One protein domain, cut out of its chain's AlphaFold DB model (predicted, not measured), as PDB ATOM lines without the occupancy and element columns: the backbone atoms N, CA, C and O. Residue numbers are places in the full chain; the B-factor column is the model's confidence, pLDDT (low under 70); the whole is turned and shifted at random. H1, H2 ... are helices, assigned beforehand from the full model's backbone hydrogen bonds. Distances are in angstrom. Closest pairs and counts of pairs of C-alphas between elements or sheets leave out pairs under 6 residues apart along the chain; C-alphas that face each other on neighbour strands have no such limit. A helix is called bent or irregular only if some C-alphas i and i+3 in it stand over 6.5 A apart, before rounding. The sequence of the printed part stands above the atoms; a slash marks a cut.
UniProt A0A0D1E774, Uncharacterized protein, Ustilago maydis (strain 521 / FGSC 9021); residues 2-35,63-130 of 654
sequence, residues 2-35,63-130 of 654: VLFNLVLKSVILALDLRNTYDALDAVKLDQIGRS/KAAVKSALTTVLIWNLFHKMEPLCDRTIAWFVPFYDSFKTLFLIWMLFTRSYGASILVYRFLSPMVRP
ATOM      1  N   VAL A   2     -30.630 -16.319 -12.160       82.25
ATOM      2  CA  VAL A   2     -30.150 -15.278 -13.112       82.25
ATOM      3  C   VAL A   2     -29.546 -15.825 -14.417       82.25
ATOM      4  O   VAL A   2     -30.009 -15.455 -15.493       82.25
ATOM      5  N   LEU A   3     -28.582 -16.755 -14.348       85.12
ATOM      6  CA  LEU A   3     -27.945 -17.330 -15.543       85.12
ATOM      7  C   LEU A   3     -28.937 -18.063 -16.465       85.12
ATOM      8  O   LEU A   3     -28.877 -17.898 -17.678       85.12
ATOM      9  N   PHE A   4     -29.886 -18.822 -15.908       84.88
ATOM     10  CA  PHE A   4     -30.921 -19.505 -16.694       84.88
ATOM     11  C   PHE A   4     -31.845 -18.505 -17.402       84.88
ATOM     12  O   PHE A   4     -32.177 -18.691 -18.567       84.88
ATOM     13  N   ASN A   5     -32.204 -17.408 -16.728       80.06
ATOM     14  CA  ASN A   5     -32.998 -16.329 -17.318       80.06
ATOM     15  C   ASN A   5     -32.237 -15.649 -18.480       80.06
ATOM     16  O   ASN A   5     -32.809 -15.441 -19.549       80.06
ATOM     17  N   LEU A   6     -30.930 -15.400 -18.318       85.94
ATOM     18  CA  LEU A   6     -30.057 -14.856 -19.367       85.94
ATOM     19  C   LEU A   6     -29.911 -15.806 -20.572       85.94
ATOM     20  O   LEU A   6     -30.002 -15.356 -21.712       85.94
ATOM     21  N   VAL A   7     -29.731 -17.109 -20.334       88.19
ATOM     22  CA  VAL A   7     -29.643 -18.133 -21.393       88.19
ATOM     23  C   VAL A   7     -30.981 -18.305 -22.116       88.19
ATOM     24  O   VAL A   7     -31.010 -18.376 -23.339       88.19
ATOM     25  N   LEU A   8     -32.109 -18.302 -21.400       83.88
ATOM     26  CA  LEU A   8     -33.436 -18.346 -22.021       83.88
ATOM     27  C   LEU A   8     -33.669 -17.115 -22.913       83.88
ATOM     28  O   LEU A   8     -34.165 -17.247 -24.031       83.88
ATOM     29  N   LYS A   9     -33.240 -15.930 -22.458       84.50
ATOM     30  CA  LYS A   9     -33.276 -14.684 -23.236       84.50
ATOM     31  C   LYS A   9     -32.405 -14.738 -24.492       84.50
ATOM     32  O   LYS A   9     -32.883 -14.367 -25.564       84.50
ATOM     33  N   SER A  10     -31.163 -15.217 -24.396       86.56
ATOM     34  CA  SER A  10     -30.281 -15.324 -25.565       86.56
ATOM     35  C   SER A  10     -30.761 -16.385 -26.558       86.56
ATOM     36  O   SER A  10     -30.700 -16.144 -27.760       86.56
ATOM     37  N   VAL A  11     -31.326 -17.505 -26.091       87.62
ATOM     38  CA  VAL A  11     -31.931 -18.537 -26.951       87.62
ATOM     39  C   VAL A  11     -33.168 -18.012 -27.683       87.62
ATOM     40  O   VAL A  11     -33.269 -18.219 -28.890       87.62
ATOM     41  N   ILE A  12     -34.081 -17.297 -27.012       82.88
ATOM     42  CA  ILE A  12     -35.251 -16.687 -27.675       82.88
ATOM     43  C   ILE A  12     -34.796 -15.685 -28.747       82.88
ATOM     44  O   ILE A  12     -35.238 -15.771 -29.893       82.88
ATOM     45  N   LEU A  13     -33.867 -14.786 -28.409       82.31
ATOM     46  CA  LEU A  13     -33.356 -13.777 -29.339       82.31
ATOM     47  C   LEU A  13     -32.582 -14.402 -30.516       82.31
ATOM     48  O   LEU A  13     -32.754 -13.966 -31.652       82.31
ATOM     49  N   ALA A  14     -31.784 -15.447 -30.286       85.69
ATOM     50  CA  ALA A  14     -31.073 -16.167 -31.345       85.69
ATOM     51  C   ALA A  14     -32.025 -16.948 -32.265       85.69
ATOM     52  O   ALA A  14     -31.834 -16.954 -33.482       85.69
ATOM     53  N   LEU A  15     -33.074 -17.569 -31.710       84.19
ATOM     54  CA  LEU A  15     -34.121 -18.219 -32.497       84.19
ATOM     55  C   LEU A  15     -34.861 -17.204 -33.368       84.19
ATOM     56  O   LEU A  15     -35.075 -17.480 -34.544       84.19
ATOM     57  N   ASP A  16     -35.212 -16.029 -32.846       80.88
ATOM     58  CA  ASP A  16     -35.917 -15.011 -33.630       80.88
ATOM     59  C   ASP A  16     -35.034 -14.275 -34.640       80.88
ATOM     60  O   ASP A  16     -35.496 -14.006 -35.751       80.88
ATOM     61  N   LEU A  17     -33.751 -14.048 -34.343       80.81
ATOM     62  CA  LEU A  17     -32.781 -13.616 -35.353       80.81
ATOM     63  C   LEU A  17     -32.660 -14.648 -36.476       80.81
ATOM     64  O   LEU A  17     -32.769 -14.277 -37.643       80.81
ATOM     65  N   ARG A  18     -32.529 -15.941 -36.149       87.12
ATOM     66  CA  ARG A  18     -32.502 -17.021 -37.146       87.12
ATOM     67  C   ARG A  18     -33.792 -17.073 -37.963       87.12
ATOM     68  O   ARG A  18     -33.723 -17.092 -39.183       87.12
ATOM     69  N   ASN A  19     -34.958 -17.002 -37.320       81.00
ATOM     70  CA  ASN A  19     -36.263 -16.960 -37.991       81.00
ATOM     71  C   ASN A  19     -36.376 -15.777 -38.965       81.00
ATOM     72  O   ASN A  19     -36.958 -15.905 -40.041       81.00
ATOM     73  N   THR A  20     -35.837 -14.622 -38.572       77.00
ATOM     74  CA  THR A  20     -35.819 -13.404 -39.389       77.00
ATOM     75  C   THR A  20     -34.847 -13.548 -40.556       77.00
ATOM     76  O   THR A  20     -35.191 -13.167 -41.673       77.00
ATOM     77  N   TYR A  21     -33.676 -14.143 -40.322       84.00
ATOM     78  CA  TYR A  21     -32.681 -14.428 -41.352       84.00
ATOM     79  C   TYR A  21     -33.213 -15.441 -42.373       84.00
ATOM     80  O   TYR A  21     -33.262 -15.121 -43.555       84.00
ATOM     81  N   ASP A  22     -33.740 -16.586 -41.931       83.56
ATOM     82  CA  ASP A  22     -34.379 -17.601 -42.782       83.56
ATOM     83  C   ASP A  22     -35.522 -16.986 -43.626       83.56
ATOM     84  O   ASP A  22     -35.680 -17.299 -44.807       83.56
ATOM     85  N   ALA A  23     -36.304 -16.056 -43.060       75.06
ATOM     86  CA  ALA A  23     -37.382 -15.349 -43.762       75.06
ATOM     87  C   ALA A  23     -36.905 -14.266 -44.760       75.06
ATOM     88  O   ALA A  23     -37.698 -13.820 -45.600       75.06
ATOM     89  N   LEU A  24     -35.644 -13.836 -44.676       74.62
ATOM     90  CA  LEU A  24     -34.993 -12.934 -45.629       74.62
ATOM     91  C   LEU A  24     -34.243 -13.724 -46.715       74.62
ATOM     92  O   LEU A  24     -34.434 -13.447 -47.897       74.62
ATOM     93  N   ASP A  25     -33.463 -14.728 -46.317       78.94
ATOM     94  CA  ASP A  25     -32.574 -15.540 -47.159       78.94
ATOM     95  C   ASP A  25     -33.333 -16.527 -48.065       78.94
ATOM     96  O   ASP A  25     -32.987 -16.716 -49.233       78.94
ATOM     97  N   ALA A  26     -34.483 -17.045 -47.611       66.38
ATOM     98  CA  ALA A  26     -35.395 -17.813 -48.465       66.38
ATOM     99  C   ALA A  26     -35.912 -17.020 -49.690       66.38
ATOM    100  O   ALA A  26     -36.489 -17.605 -50.610       66.38
ATOM    101  N   VAL A  27     -35.711 -15.696 -49.735       61.31
ATOM    102  CA  VAL A  27     -36.036 -14.835 -50.879       61.31
ATOM    103  C   VAL A  27     -34.788 -14.579 -51.733       61.31
ATOM    104  O   VAL A  27     -34.314 -13.445 -51.831       61.31
ATOM    105  N   LYS A  28     -34.303 -15.622 -52.424       71.00
ATOM    106  CA  LYS A  28     -33.270 -15.498 -53.472       71.00
ATOM    107  C   LYS A  28     -33.599 -14.330 -54.409       71.00
ATOM    108  O   LYS A  28     -34.682 -14.303 -55.005       71.00
ATOM    109  N   LEU A  29     -32.678 -13.368 -54.538       64.12
ATOM    110  CA  LEU A  29     -32.922 -12.101 -55.243       64.12
ATOM    111  C   LEU A  29     -33.345 -12.326 -56.706       64.12
ATOM    112  O   LEU A  29     -34.234 -11.632 -57.204       64.12
ATOM    113  N   ASP A  30     -32.816 -13.367 -57.349       66.62
ATOM    114  CA  ASP A  30     -33.159 -13.835 -58.701       66.62
ATOM    115  C   ASP A  30     -34.675 -14.016 -58.910       66.62
ATOM    116  O   ASP A  30     -35.217 -13.757 -59.990       66.62
ATOM    117  N   GLN A  31     -35.391 -14.446 -57.865       64.62
ATOM    118  CA  GLN A  31     -36.833 -14.680 -57.913       64.62
ATOM    119  C   GLN A  31     -37.649 -13.390 -57.712       64.62
ATOM    120  O   GLN A  31     -38.799 -13.319 -58.149       64.62
ATOM    121  N   ILE A  32     -37.056 -12.339 -57.131       61.38
ATOM    122  CA  ILE A  32     -37.667 -11.002 -57.066       61.38
ATOM    123  C   ILE A  32     -37.776 -10.424 -58.484       61.38
ATOM    124  O   ILE A  32     -38.842  -9.925 -58.855       61.38
ATOM    125  N   GLY A  33     -36.717 -10.560 -59.293       62.53
ATOM    126  CA  GLY A  33     -36.671 -10.067 -60.675       62.53
ATOM    127  C   GLY A  33     -37.734 -10.686 -61.591       62.53
ATOM    128  O   GLY A  33     -38.388  -9.972 -62.343       62.53
ATOM    129  N   ARG A  34     -37.982 -11.998 -61.480       60.62
ATOM    130  CA  ARG A  34     -38.909 -12.742 -62.363       60.62
ATOM    131  C   ARG A  34     -40.397 -12.643 -61.990       60.62
ATOM    132  O   ARG A  34     -41.222 -13.334 -62.580       60.62
ATOM    133  N   SER A  35     -40.769 -11.807 -61.016       62.44
ATOM    134  CA  SER A  35     -42.155 -11.695 -60.518       62.44
ATOM    135  C   SER A  35     -43.005 -10.603 -61.199       62.44
ATOM    136  O   SER A  35     -44.081 -10.243 -60.709       62.44
ATOM    137  N   LYS A  63     -43.935  -9.027 -46.937       82.56
ATOM    138  CA  LYS A  63     -44.374  -7.928 -46.053       82.56
ATOM    139  C   LYS A  63     -45.013  -8.448 -44.757       82.56
ATOM    140  O   LYS A  63     -44.752  -7.892 -43.697       82.56
ATOM    141  N   ALA A  64     -45.784  -9.535 -44.824       83.81
ATOM    142  CA  ALA A  64     -46.338 -10.196 -43.643       83.81
ATOM    143  C   ALA A  64     -45.251 -10.844 -42.765       83.81
ATOM    144  O   ALA A  64     -45.273 -10.655 -41.554       83.81
ATOM    145  N   ALA A  65     -44.280 -11.551 -43.357       82.44
ATOM    146  CA  ALA A  65     -43.173 -12.175 -42.626       82.44
ATOM    147  C   ALA A  65     -42.278 -11.139 -41.924       82.44
ATOM    148  O   ALA A  65     -42.023 -11.267 -40.730       82.44
ATOM    149  N   VAL A  66     -41.885 -10.067 -42.623       84.56
ATOM    150  CA  VAL A  66     -41.086  -8.975 -42.041       84.56
ATOM    151  C   VAL A  66     -41.863  -8.240 -40.944       84.56
ATOM    152  O   VAL A  66     -41.300  -7.988 -39.884       84.56
ATOM    153  N   LYS A  67     -43.162  -7.956 -41.135       85.75
ATOM    154  CA  LYS A  67     -43.997  -7.377 -40.065       85.75
ATOM    155  C   LYS A  67     -44.074  -8.304 -38.847       85.75
ATOM    156  O   LYS A  67     -43.995  -7.819 -37.729       85.75
ATOM    157  N   SER A  68     -44.198  -9.613 -39.070       82.75
ATOM    158  CA  SER A  68     -44.268 -10.635 -38.022       82.75
ATOM    159  C   SER A  68     -42.993 -10.680 -37.168       82.75
ATOM    160  O   SER A  68     -43.071 -10.560 -35.946       82.75
ATOM    161  N   ALA A  69     -41.819 -10.734 -37.809       85.12
ATOM    162  CA  ALA A  69     -40.518 -10.657 -37.142       85.12
ATOM    163  C   ALA A  69     -40.315  -9.324 -36.399       85.12
ATOM    164  O   ALA A  69     -39.919  -9.303 -35.237       85.12
ATOM    165  N   LEU A  70     -40.663  -8.195 -37.027       85.00
ATOM    166  CA  LEU A  70     -40.569  -6.887 -36.376       85.00
ATOM    167  C   LEU A  70     -41.480  -6.805 -35.139       85.00
ATOM    168  O   LEU A  70     -41.079  -6.227 -34.133       85.00
ATOM    169  N   THR A  71     -42.666  -7.429 -35.156       87.31
ATOM    170  CA  THR A  71     -43.540  -7.475 -33.972       87.31
ATOM    171  C   THR A  71     -43.023  -8.360 -32.837       87.31
ATOM    172  O   THR A  71     -43.268  -8.007 -31.684       87.31
ATOM    173  N   THR A  72     -42.293  -9.456 -33.099       85.75
ATOM    174  CA  THR A  72     -41.671 -10.223 -32.002       85.75
ATOM    175  C   THR A  72     -40.509  -9.446 -31.389       85.75
ATOM    176  O   THR A  72     -40.479  -9.272 -30.174       85.75
ATOM    177  N   VAL A  73     -39.628  -8.864 -32.213       85.50
ATOM    178  CA  VAL A  73     -38.513  -8.011 -31.762       85.50
ATOM    179  C   VAL A  73     -39.011  -6.787 -30.982       85.50
ATOM    180  O   VAL A  73     -38.415  -6.422 -29.967       85.50
ATOM    181  N   LEU A  74     -40.124  -6.172 -31.396       87.88
ATOM    182  CA  LEU A  74     -40.732  -5.048 -30.678       87.88
ATOM    183  C   LEU A  74     -41.255  -5.470 -29.299       87.88
ATOM    184  O   LEU A  74     -40.952  -4.799 -28.314       87.88
ATOM    185  N   ILE A  75     -41.985  -6.589 -29.196       89.12
ATOM    186  CA  ILE A  75     -42.449  -7.090 -27.891       89.12
ATOM    187  C   ILE A  75     -41.272  -7.550 -27.027       89.12
ATOM    188  O   ILE A  75     -41.306  -7.349 -25.820       89.12
ATOM    189  N   TRP A  76     -40.211  -8.103 -27.615       87.56
ATOM    190  CA  TRP A  76     -39.003  -8.482 -26.885       87.56
ATOM    191  C   TRP A  76     -38.322  -7.273 -26.228       87.56
ATOM    192  O   TRP A  76     -37.994  -7.302 -25.042       87.56
ATOM    193  N   ASN A  77     -38.183  -6.171 -26.973       89.19
ATOM    194  CA  ASN A  77     -37.680  -4.906 -26.437       89.19
ATOM    195  C   ASN A  77     -38.624  -4.317 -25.379       89.19
ATOM    196  O   ASN A  77     -38.160  -3.877 -24.326       89.19
ATOM    197  N   LEU A  78     -39.940  -4.349 -25.616       87.75
ATOM    198  CA  LEU A  78     -40.933  -3.885 -24.645       87.75
ATOM    199  C   LEU A  78     -40.880  -4.708 -23.351       87.75
ATOM    200  O   LEU A  78     -40.875  -4.125 -22.274       87.75
ATOM    201  N   PHE A  79     -40.765  -6.036 -23.436       89.00
ATOM    202  CA  PHE A  79     -40.606  -6.914 -22.277       89.00
ATOM    203  C   PHE A  79     -39.335  -6.573 -21.493       89.00
ATOM    204  O   PHE A  79     -39.411  -6.392 -20.285       89.00
ATOM    205  N   HIS A  80     -38.197  -6.375 -22.164       89.06
ATOM    206  CA  HIS A  80     -36.952  -5.951 -21.512       89.06
ATOM    207  C   HIS A  80     -37.026  -4.572 -20.832       89.06
ATOM    208  O   HIS A  80     -36.286  -4.329 -19.880       89.06
ATOM    209  N   LYS A  81     -37.889  -3.660 -21.299       89.25
ATOM    210  CA  LYS A  81     -38.128  -2.358 -20.648       89.25
ATOM    211  C   LYS A  81     -39.170  -2.438 -19.532       89.25
ATOM    212  O   LYS A  81     -39.005  -1.768 -18.519       89.25
ATOM    213  N   MET A  82     -40.199  -3.269 -19.690       89.88
ATOM    214  CA  MET A  82     -41.229  -3.510 -18.677       89.88
ATOM    215  C   MET A  82     -40.722  -4.368 -17.517       89.88
ATOM    216  O   MET A  82     -41.171  -4.167 -16.397       89.88
ATOM    217  N   GLU A  83     -39.778  -5.281 -17.753       91.88
ATOM    218  CA  GLU A  83     -39.184  -6.171 -16.749       91.88
ATOM    219  C   GLU A  83     -38.782  -5.437 -15.455       91.88
ATOM    220  O   GLU A  83     -39.359  -5.761 -14.423       91.88
ATOM    221  N   PRO A  84     -37.909  -4.409 -15.453       92.06
ATOM    222  CA  PRO A  84     -37.557  -3.696 -14.221       92.06
ATOM    223  C   PRO A  84     -38.720  -2.906 -13.590       92.06
ATOM    224  O   PRO A  84     -38.707  -2.690 -12.378       92.06
ATOM    225  N   LEU A  85     -39.731  -2.483 -14.360       89.62
ATOM    226  CA  LEU A  85     -40.923  -1.820 -13.810       89.62
ATOM    227  C   LEU A  85     -41.829  -2.833 -13.097       89.62
ATOM    228  O   LEU A  85     -42.228  -2.605 -11.956       89.62
ATOM    229  N   CYS A  86     -42.124  -3.958 -13.748       91.31
ATOM    230  CA  CYS A  86     -42.928  -5.047 -13.200       91.31
ATOM    231  C   CYS A  86     -42.227  -5.717 -12.012       91.31
ATOM    232  O   CYS A  86     -42.856  -5.928 -10.980       91.31
ATOM    233  N   ASP A  87     -40.919  -5.963 -12.097       92.00
ATOM    234  CA  ASP A  87     -40.118  -6.486 -10.988       92.00
ATOM    235  C   ASP A  87     -40.173  -5.545  -9.770       92.00
ATOM    236  O   ASP A  87     -40.330  -6.015  -8.647       92.00
ATOM    237  N   ARG A  88     -40.108  -4.219  -9.966       92.50
ATOM    238  CA  ARG A  88     -40.156  -3.243  -8.860       92.50
ATOM    239  C   ARG A  88     -41.555  -3.032  -8.269       92.50
ATOM    240  O   ARG A  88     -41.656  -2.689  -7.096       92.50
ATOM    241  N   THR A  89     -42.616  -3.191  -9.059       93.19
ATOM    242  CA  THR A  89     -44.001  -2.904  -8.629       93.19
ATOM    243  C   THR A  89     -44.774  -4.148  -8.197       93.19
ATOM    244  O   THR A  89     -45.503  -4.104  -7.210       93.19
ATOM    245  N   ILE A  90     -44.609  -5.268  -8.901       90.31
ATOM    246  CA  ILE A  90     -45.417  -6.480  -8.722       90.31
ATOM    247  C   ILE A  90     -44.772  -7.442  -7.719       90.31
ATOM    248  O   ILE A  90     -45.496  -8.075  -6.955       90.31
ATOM    249  N   ALA A  91     -43.436  -7.522  -7.637       89.19
ATOM    250  CA  ALA A  91     -42.767  -8.440  -6.705       89.19
ATOM    251  C   ALA A  91     -43.004  -8.107  -5.217       89.19
ATOM    252  O   ALA A  91     -42.837  -8.978  -4.369       89.19
ATOM    253  N   TRP A  92     -43.424  -6.875  -4.897       92.12
ATOM    254  CA  TRP A  92     -43.863  -6.496  -3.548       92.12
ATOM    255  C   TRP A  92     -45.270  -7.019  -3.206       92.12
ATOM    256  O   TRP A  92     -45.549  -7.312  -2.047       92.12
ATOM    257  N   PHE A  93     -46.149  -7.153  -4.204       91.25
ATOM    258  CA  PHE A  93     -47.569  -7.469  -4.006       91.25
ATOM    259  C   PHE A  93     -47.927  -8.933  -4.317       91.25
ATOM    260  O   PHE A  93     -48.878  -9.472  -3.755       91.25
ATOM    261  N   VAL A  94     -47.185  -9.589  -5.216       92.50
ATOM    262  CA  VAL A  94     -47.504 -10.930  -5.730       92.50
ATOM    263  C   VAL A  94     -46.354 -11.907  -5.444       92.50
ATOM    264  O   VAL A  94     -45.402 -11.985  -6.234       92.50
ATOM    265  N   PRO A  95     -46.427 -12.718  -4.368       85.38
ATOM    266  CA  PRO A  95     -45.603 -13.921  -4.284       85.38
ATOM    267  C   PRO A  95     -45.852 -14.805  -5.519       85.38
ATOM    268  O   PRO A  95     -46.951 -14.832  -6.068       85.38
ATOM    269  N   PHE A  96     -44.817 -15.515  -5.974       90.25
ATOM    270  CA  PHE A  96     -44.784 -16.253  -7.253       90.25
ATOM    271  C   PHE A  96     -44.772 -15.394  -8.537       90.25
ATOM    272  O   PHE A  96     -44.880 -15.944  -9.635       90.25
ATOM    273  N   TYR A  97     -44.545 -14.076  -8.463       91.06
ATOM    274  CA  TYR A  97     -44.348 -13.243  -9.662       91.06
ATOM    275  C   TYR A  97     -43.228 -13.765 -10.597       91.06
ATOM    276  O   TYR A  97     -43.424 -13.790 -11.811       91.06
ATOM    277  N   ASP A  98     -42.106 -14.287 -10.078       89.69
ATOM    278  CA  ASP A  98     -41.043 -14.890 -10.915       89.69
ATOM    279  C   ASP A  98     -41.511 -16.173 -11.646       89.69
ATOM    280  O   ASP A  98     -41.082 -16.470 -12.765       89.69
ATOM    281  N   SER A  99     -42.481 -16.900 -11.078       92.69
ATOM    282  CA  SER A  99     -43.145 -18.032 -11.740       92.69
ATOM    283  C   SER A  99     -44.047 -17.565 -12.888       92.69
ATOM    284  O   SER A  99     -44.032 -18.166 -13.961       92.69
ATOM    285  N   PHE A 100     -44.772 -16.452 -12.729       90.56
ATOM    286  CA  PHE A 100     -45.511 -15.825 -13.836       90.56
ATOM    287  C   PHE A 100     -44.577 -15.265 -14.917       90.56
ATOM    288  O   PHE A 100     -44.849 -15.417 -16.107       90.56
ATOM    289  N   LYS A 101     -43.451 -14.667 -14.521       89.12
ATOM    290  CA  LYS A 101     -42.422 -14.117 -15.414       89.12
ATOM    291  C   LYS A 101     -41.768 -15.198 -16.279       89.12
ATOM    292  O   LYS A 101     -41.643 -15.036 -17.494       89.12
ATOM    293  N   THR A 102     -41.401 -16.328 -15.675       89.88
ATOM    294  CA  THR A 102     -40.872 -17.497 -16.397       89.88
ATOM    295  C   THR A 102     -41.941 -18.177 -17.255       89.88
ATOM    296  O   THR A 102     -41.666 -18.479 -18.416       89.88
ATOM    297  N   LEU A 103     -43.179 -18.320 -16.766       91.44
ATOM    298  CA  LEU A 103     -44.307 -18.825 -17.560       91.44
ATOM    299  C   LEU A 103     -44.599 -17.942 -18.785       91.44
ATOM    300  O   LEU A 103     -44.843 -18.471 -19.866       91.44
ATOM    301  N   PHE A 104     -44.522 -16.614 -18.656       89.94
ATOM    302  CA  PHE A 104     -44.698 -15.681 -19.772       89.94
ATOM    303  C   PHE A 104     -43.582 -15.812 -20.819       89.94
ATOM    304  O   PHE A 104     -43.869 -15.829 -22.016       89.94
ATOM    305  N   LEU A 105     -42.322 -15.974 -20.397       87.62
ATOM    306  CA  LEU A 105     -41.199 -16.246 -21.307       87.62
ATOM    307  C   LEU A 105     -41.360 -17.586 -22.046       87.62
ATOM    308  O   LEU A 105     -41.131 -17.654 -23.253       87.62
ATOM    309  N   ILE A 106     -41.811 -18.637 -21.353       90.25
ATOM    310  CA  ILE A 106     -42.116 -19.947 -21.953       90.25
ATOM    311  C   ILE A 106     -43.297 -19.835 -22.932       90.25
ATOM    312  O   ILE A 106     -43.249 -20.389 -24.030       90.25
ATOM    313  N   TRP A 107     -44.338 -19.075 -22.582       91.44
ATOM    314  CA  TRP A 107     -45.492 -18.820 -23.445       91.44
ATOM    315  C   TRP A 107     -45.107 -18.026 -24.701       91.44
ATOM    316  O   TRP A 107     -45.532 -18.390 -25.797       91.44
ATOM    317  N   MET A 108     -44.254 -17.003 -24.578       87.25
ATOM    318  CA  MET A 108     -43.667 -16.262 -25.705       87.25
ATOM    319  C   MET A 108     -42.861 -17.189 -26.625       87.25
ATOM    320  O   MET A 108     -43.071 -17.178 -27.837       87.25
ATOM    321  N   LEU A 109     -41.996 -18.043 -26.065       86.12
ATOM    322  CA  LEU A 109     -41.216 -19.029 -26.820       86.12
ATOM    323  C   LEU A 109     -42.115 -20.029 -27.574       86.12
ATOM    324  O   LEU A 109     -41.862 -20.329 -28.740       86.12
ATOM    325  N   PHE A 110     -43.177 -20.526 -26.932       90.31
ATOM    326  CA  PHE A 110     -44.078 -21.528 -27.511       90.31
ATOM    327  C   PHE A 110     -45.035 -20.945 -28.565       90.31
ATOM    328  O   PHE A 110     -45.260 -21.547 -29.614       90.31
ATOM    329  N   THR A 111     -45.599 -19.762 -28.309       87.44
ATOM    330  CA  THR A 111     -46.550 -19.100 -29.223       87.44
ATOM    331  C   THR A 111     -45.871 -18.270 -30.316       87.44
ATOM    332  O   THR A 111     -46.511 -17.971 -31.334       87.44
ATOM    333  N   ARG A 112     -44.581 -17.944 -30.145       84.50
ATOM    334  CA  ARG A 112     -43.684 -17.342 -31.143       84.50
ATOM    335  C   ARG A 112     -44.342 -16.112 -31.791       84.50
ATOM    336  O   ARG A 112     -44.942 -15.269 -31.122       84.50
ATOM    337  N   SER A 113     -44.294 -16.024 -33.115       82.56
ATOM    338  CA  SER A 113     -44.873 -14.931 -33.895       82.56
ATOM    339  C   SER A 113     -46.393 -14.794 -33.778       82.56
ATOM    340  O   SER A 113     -46.914 -13.687 -33.931       82.56
ATOM    341  N   TYR A 114     -47.129 -15.872 -33.484       89.12
ATOM    342  CA  TYR A 114     -48.584 -15.794 -33.346       89.12
ATOM    343  C   TYR A 114     -48.987 -15.137 -32.018       89.12
ATOM    344  O   TYR A 114     -49.804 -14.214 -32.022       89.12
ATOM    345  N   GLY A 115     -48.352 -15.535 -30.910       89.44
ATOM    346  CA  GLY A 115     -48.533 -14.903 -29.595       89.44
ATOM    347  C   GLY A 115     -48.132 -13.431 -29.591       89.44
ATOM    348  O   GLY A 115     -48.886 -12.582 -29.116       89.44
ATOM    349  N   ALA A 116     -47.009 -13.105 -30.237       88.69
ATOM    350  CA  ALA A 116     -46.617 -11.719 -30.462       88.69
ATOM    351  C   ALA A 116     -47.700 -10.937 -31.231       88.69
ATOM    352  O   ALA A 116     -48.129  -9.872 -30.788       88.69
ATOM    353  N   SER A 117     -48.217 -11.480 -32.338       89.62
ATOM    354  CA  SER A 117     -49.239 -10.792 -33.139       89.62
ATOM    355  C   SER A 117     -50.539 -10.512 -32.367       89.62
ATOM    356  O   SER A 117     -51.122  -9.437 -32.530       89.62
ATOM    357  N   ILE A 118     -50.979 -11.424 -31.487       92.94
ATOM    358  CA  ILE A 118     -52.206 -11.232 -30.702       92.94
ATOM    359  C   ILE A 118     -51.997 -10.293 -29.506       92.94
ATOM    360  O   ILE A 118     -52.917  -9.542 -29.184       92.94
ATOM    361  N   LEU A 119     -50.795 -10.242 -28.912       90.88
ATOM    362  CA  LEU A 119     -50.434  -9.203 -27.937       90.88
ATOM    363  C   LEU A 119     -50.434  -7.809 -28.577       90.88
ATOM    364  O   LEU A 119     -51.086  -6.906 -28.048       90.88
ATOM    365  N   VAL A 120     -49.789  -7.636 -29.742       91.88
ATOM    366  CA  VAL A 120     -49.815  -6.349 -30.460       91.88
ATOM    367  C   VAL A 120     -51.254  -5.940 -30.779       91.88
ATOM    368  O   VAL A 120     -51.624  -4.794 -30.552       91.88
ATOM    369  N   TYR A 121     -52.089  -6.857 -31.272       92.75
ATOM    370  CA  TYR A 121     -53.436  -6.489 -31.713       92.75
ATOM    371  C   TYR A 121     -54.449  -6.292 -30.570       92.75
ATOM    372  O   TYR A 121     -55.337  -5.452 -30.704       92.75
ATOM    373  N   ARG A 122     -54.353  -7.038 -29.455       94.81
ATOM    374  CA  ARG A 122     -55.337  -6.965 -28.350       94.81
ATOM    375  C   ARG A 122     -54.929  -6.083 -27.176       94.81
ATOM    376  O   ARG A 122     -55.825  -5.562 -26.525       94.81
ATOM    377  N   PHE A 123     -53.635  -5.919 -26.904       91.88
ATOM    378  CA  PHE A 123     -53.144  -5.086 -25.800       91.88
ATOM    379  C   PHE A 123     -52.479  -3.817 -26.322       91.88
ATOM    380  O   PHE A 123     -52.891  -2.716 -25.966       91.88
ATOM    381  N   LEU A 124     -51.492  -3.952 -27.212       90.12
ATOM    382  CA  LEU A 124     -50.698  -2.800 -27.638       90.12
ATOM    383  C   LEU A 124     -51.513  -1.821 -28.496       90.12
ATOM    384  O   LEU A 124     -51.441  -0.624 -28.270       90.12
ATOM    385  N   SER A 125     -52.338  -2.314 -29.424       93.00
ATOM    386  CA  SER A 125     -53.185  -1.483 -30.291       93.00
ATOM    387  C   SER A 125     -54.142  -0.558 -29.514       93.00
ATOM    388  O   SER A 125     -54.054   0.653 -29.714       93.00
ATOM    389  N   PRO A 126     -55.006  -1.038 -28.589       95.25
ATOM    390  CA  PRO A 126     -55.867  -0.139 -27.817       95.25
ATOM    391  C   PRO A 126     -55.099   0.754 -26.833       95.25
ATOM    392  O   PRO A 126     -55.565   1.858 -26.571       95.25
ATOM    393  N   MET A 127     -53.935   0.331 -26.318       92.00
ATOM    394  CA  MET A 127     -53.100   1.202 -25.480       92.00
ATOM    395  C   MET A 127     -52.397   2.306 -26.276       92.00
ATOM    396  O   MET A 127     -52.292   3.415 -25.776       92.00
ATOM    397  N   VAL A 128     -51.917   2.026 -27.492       92.31
ATOM    398  CA  VAL A 128     -51.168   2.983 -28.327       92.31
ATOM    399  C   VAL A 128     -52.091   3.964 -29.044       92.31
ATOM    400  O   VAL A 128     -51.748   5.135 -29.143       92.31
ATOM    401  N   ARG A 129     -53.275   3.531 -29.493       95.69
ATOM    402  CA  ARG A 129     -54.221   4.359 -30.262       95.69
ATOM    403  C   ARG A 129     -54.557   5.743 -29.662       95.69
ATOM    404  O   ARG A 129     -54.585   6.692 -30.435       95.69
ATOM    405  N   PRO A 130     -54.799   5.930 -28.345       96.75
ATOM    406  CA  PRO A 130     -55.008   7.276 -27.791       96.75
ATOM    407  C   PRO A 130     -53.741   8.149 -27.802       96.75
ATOM    408  O   PRO A 130     -53.852   9.371 -27.813       96.75
TER     409      PRO A 130
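What this domain is: This is residues 2 to 35 and 63 to 130 of the 654 residues of an uncharacterized protein of Ustilago maydis (strain 521 / FGSC 9021) (UniProt A0A0D1E774). Two long helices, H1 and H3, and the first arm of a third, H4a, run side by side as a loose up-and-down bundle, in which each runs against the one before it in the chain; at the end of H4a the chain turns a corner, and the second arm, H4b, crosses H3 at a steep angle. Residues 25 to 35, of which 25 is the last residue of H1 and 29 to 33 belong to the small helix H2, stick out from the body, and residues 91 to 96, the loop from H3 to H4a, stick out too. The printed part has 102 residues, with four named helices in the order H1, H2, H3, H4 and no named strand; the class is all helix. The whole is loose, with a radius of gyration of the C-alphas of 16.5 A, and flat, spanning 59 by 38 by 19 A.

How they stand to each other: Begin with H1, residues 2 to 25. A tight link of 3 residues leads from it to H2, residues 29 to 33, which is apart from H1 and touches no helix. Across the cut comes H3, residues 63 to 90. With its residues 65 to 73 alone, H3 touches residues 16 to 23 of H1; look at the C-alphas of Thr 20 and Ala 69, the closest of the two helices, 5.9 A apart. H1 and H3 run opposite ways at a shallow tilt of 15 degrees. A short link of 6 residues then leads to H4, residues 97 to 130, assigned as one helix by its hydrogen bonds but bent: C-alphas 110 and 113 are 9.2 A apart. Its arms are H4a, residues 97 to 110, and H4b, residues 113 to 130. H4a is close to H3 but not clearly touching, with the closest C-alphas, those of Ile 90 and Tyr 97, 6.9 A apart; they run opposite ways at a shallow tilt of 7 degrees. H4a is also close to H1 but not clearly touching, with the closest C-alphas, those of Ile 12 and Leu 109, 6.5 A apart; these two run the same way at a shallow tilt of 21 degrees. H4a and H4b only just touch, with 3 pairs of C-alphas within 8 A, and only at the corner, where the C-alphas of Met 108 and Gly 115, their closest, are 6.4 A apart; their lines stand at a steep tilt of 63 degrees. Residues 113 to 120 of H4b touch residues 68 to 75 of H3, with the closest C-alphas, those of Thr 72 and Ala 116, 5.4 A apart, at a steep tilt of 69.6 degrees, only just short of about perpendicular. H4b is apart from H1. In H1, H2 and H4a every O i to N i+4 pair is within hydrogen-bond range; in H3 it is 22 of 24 and in H4b 11 of 14.

Where its parts are: Find C-alpha 2 at (-30.150, -15.278, -13.112); from there H1 runs 34.1 A to C-alpha 25. H2 measures 6.9 A. Find C-alpha 63 at (-44.374, -7.928, -46.053), from which H3 runs 37.4 A to C-alpha 90, with a kink of 42 degrees near residue 84; it is only just irregular, with C-alphas 81 and 84 6.6 A apart. H4a measures 19.7 A. H4b measures 25.2 A, ends at C-alpha 130 at (-55.008, 7.276, -27.791), has a kink of 35 degrees near residue 124, and is irregular, with C-alphas 127 and 130 6.8 A apart.

The domain as a whole: The two C-alphas farthest apart are those of Arg 34 and Trp 92, at 59.4 A. Residues 36 to 62 are not printed, and C-alphas 35 and 63 are 15.1 A apart across this cut. Of the links that are printed whole, none is long. The mean pLDDT of the printed part is 85.4; look for values under 70 at residues 26 to 27 and 29 to 35.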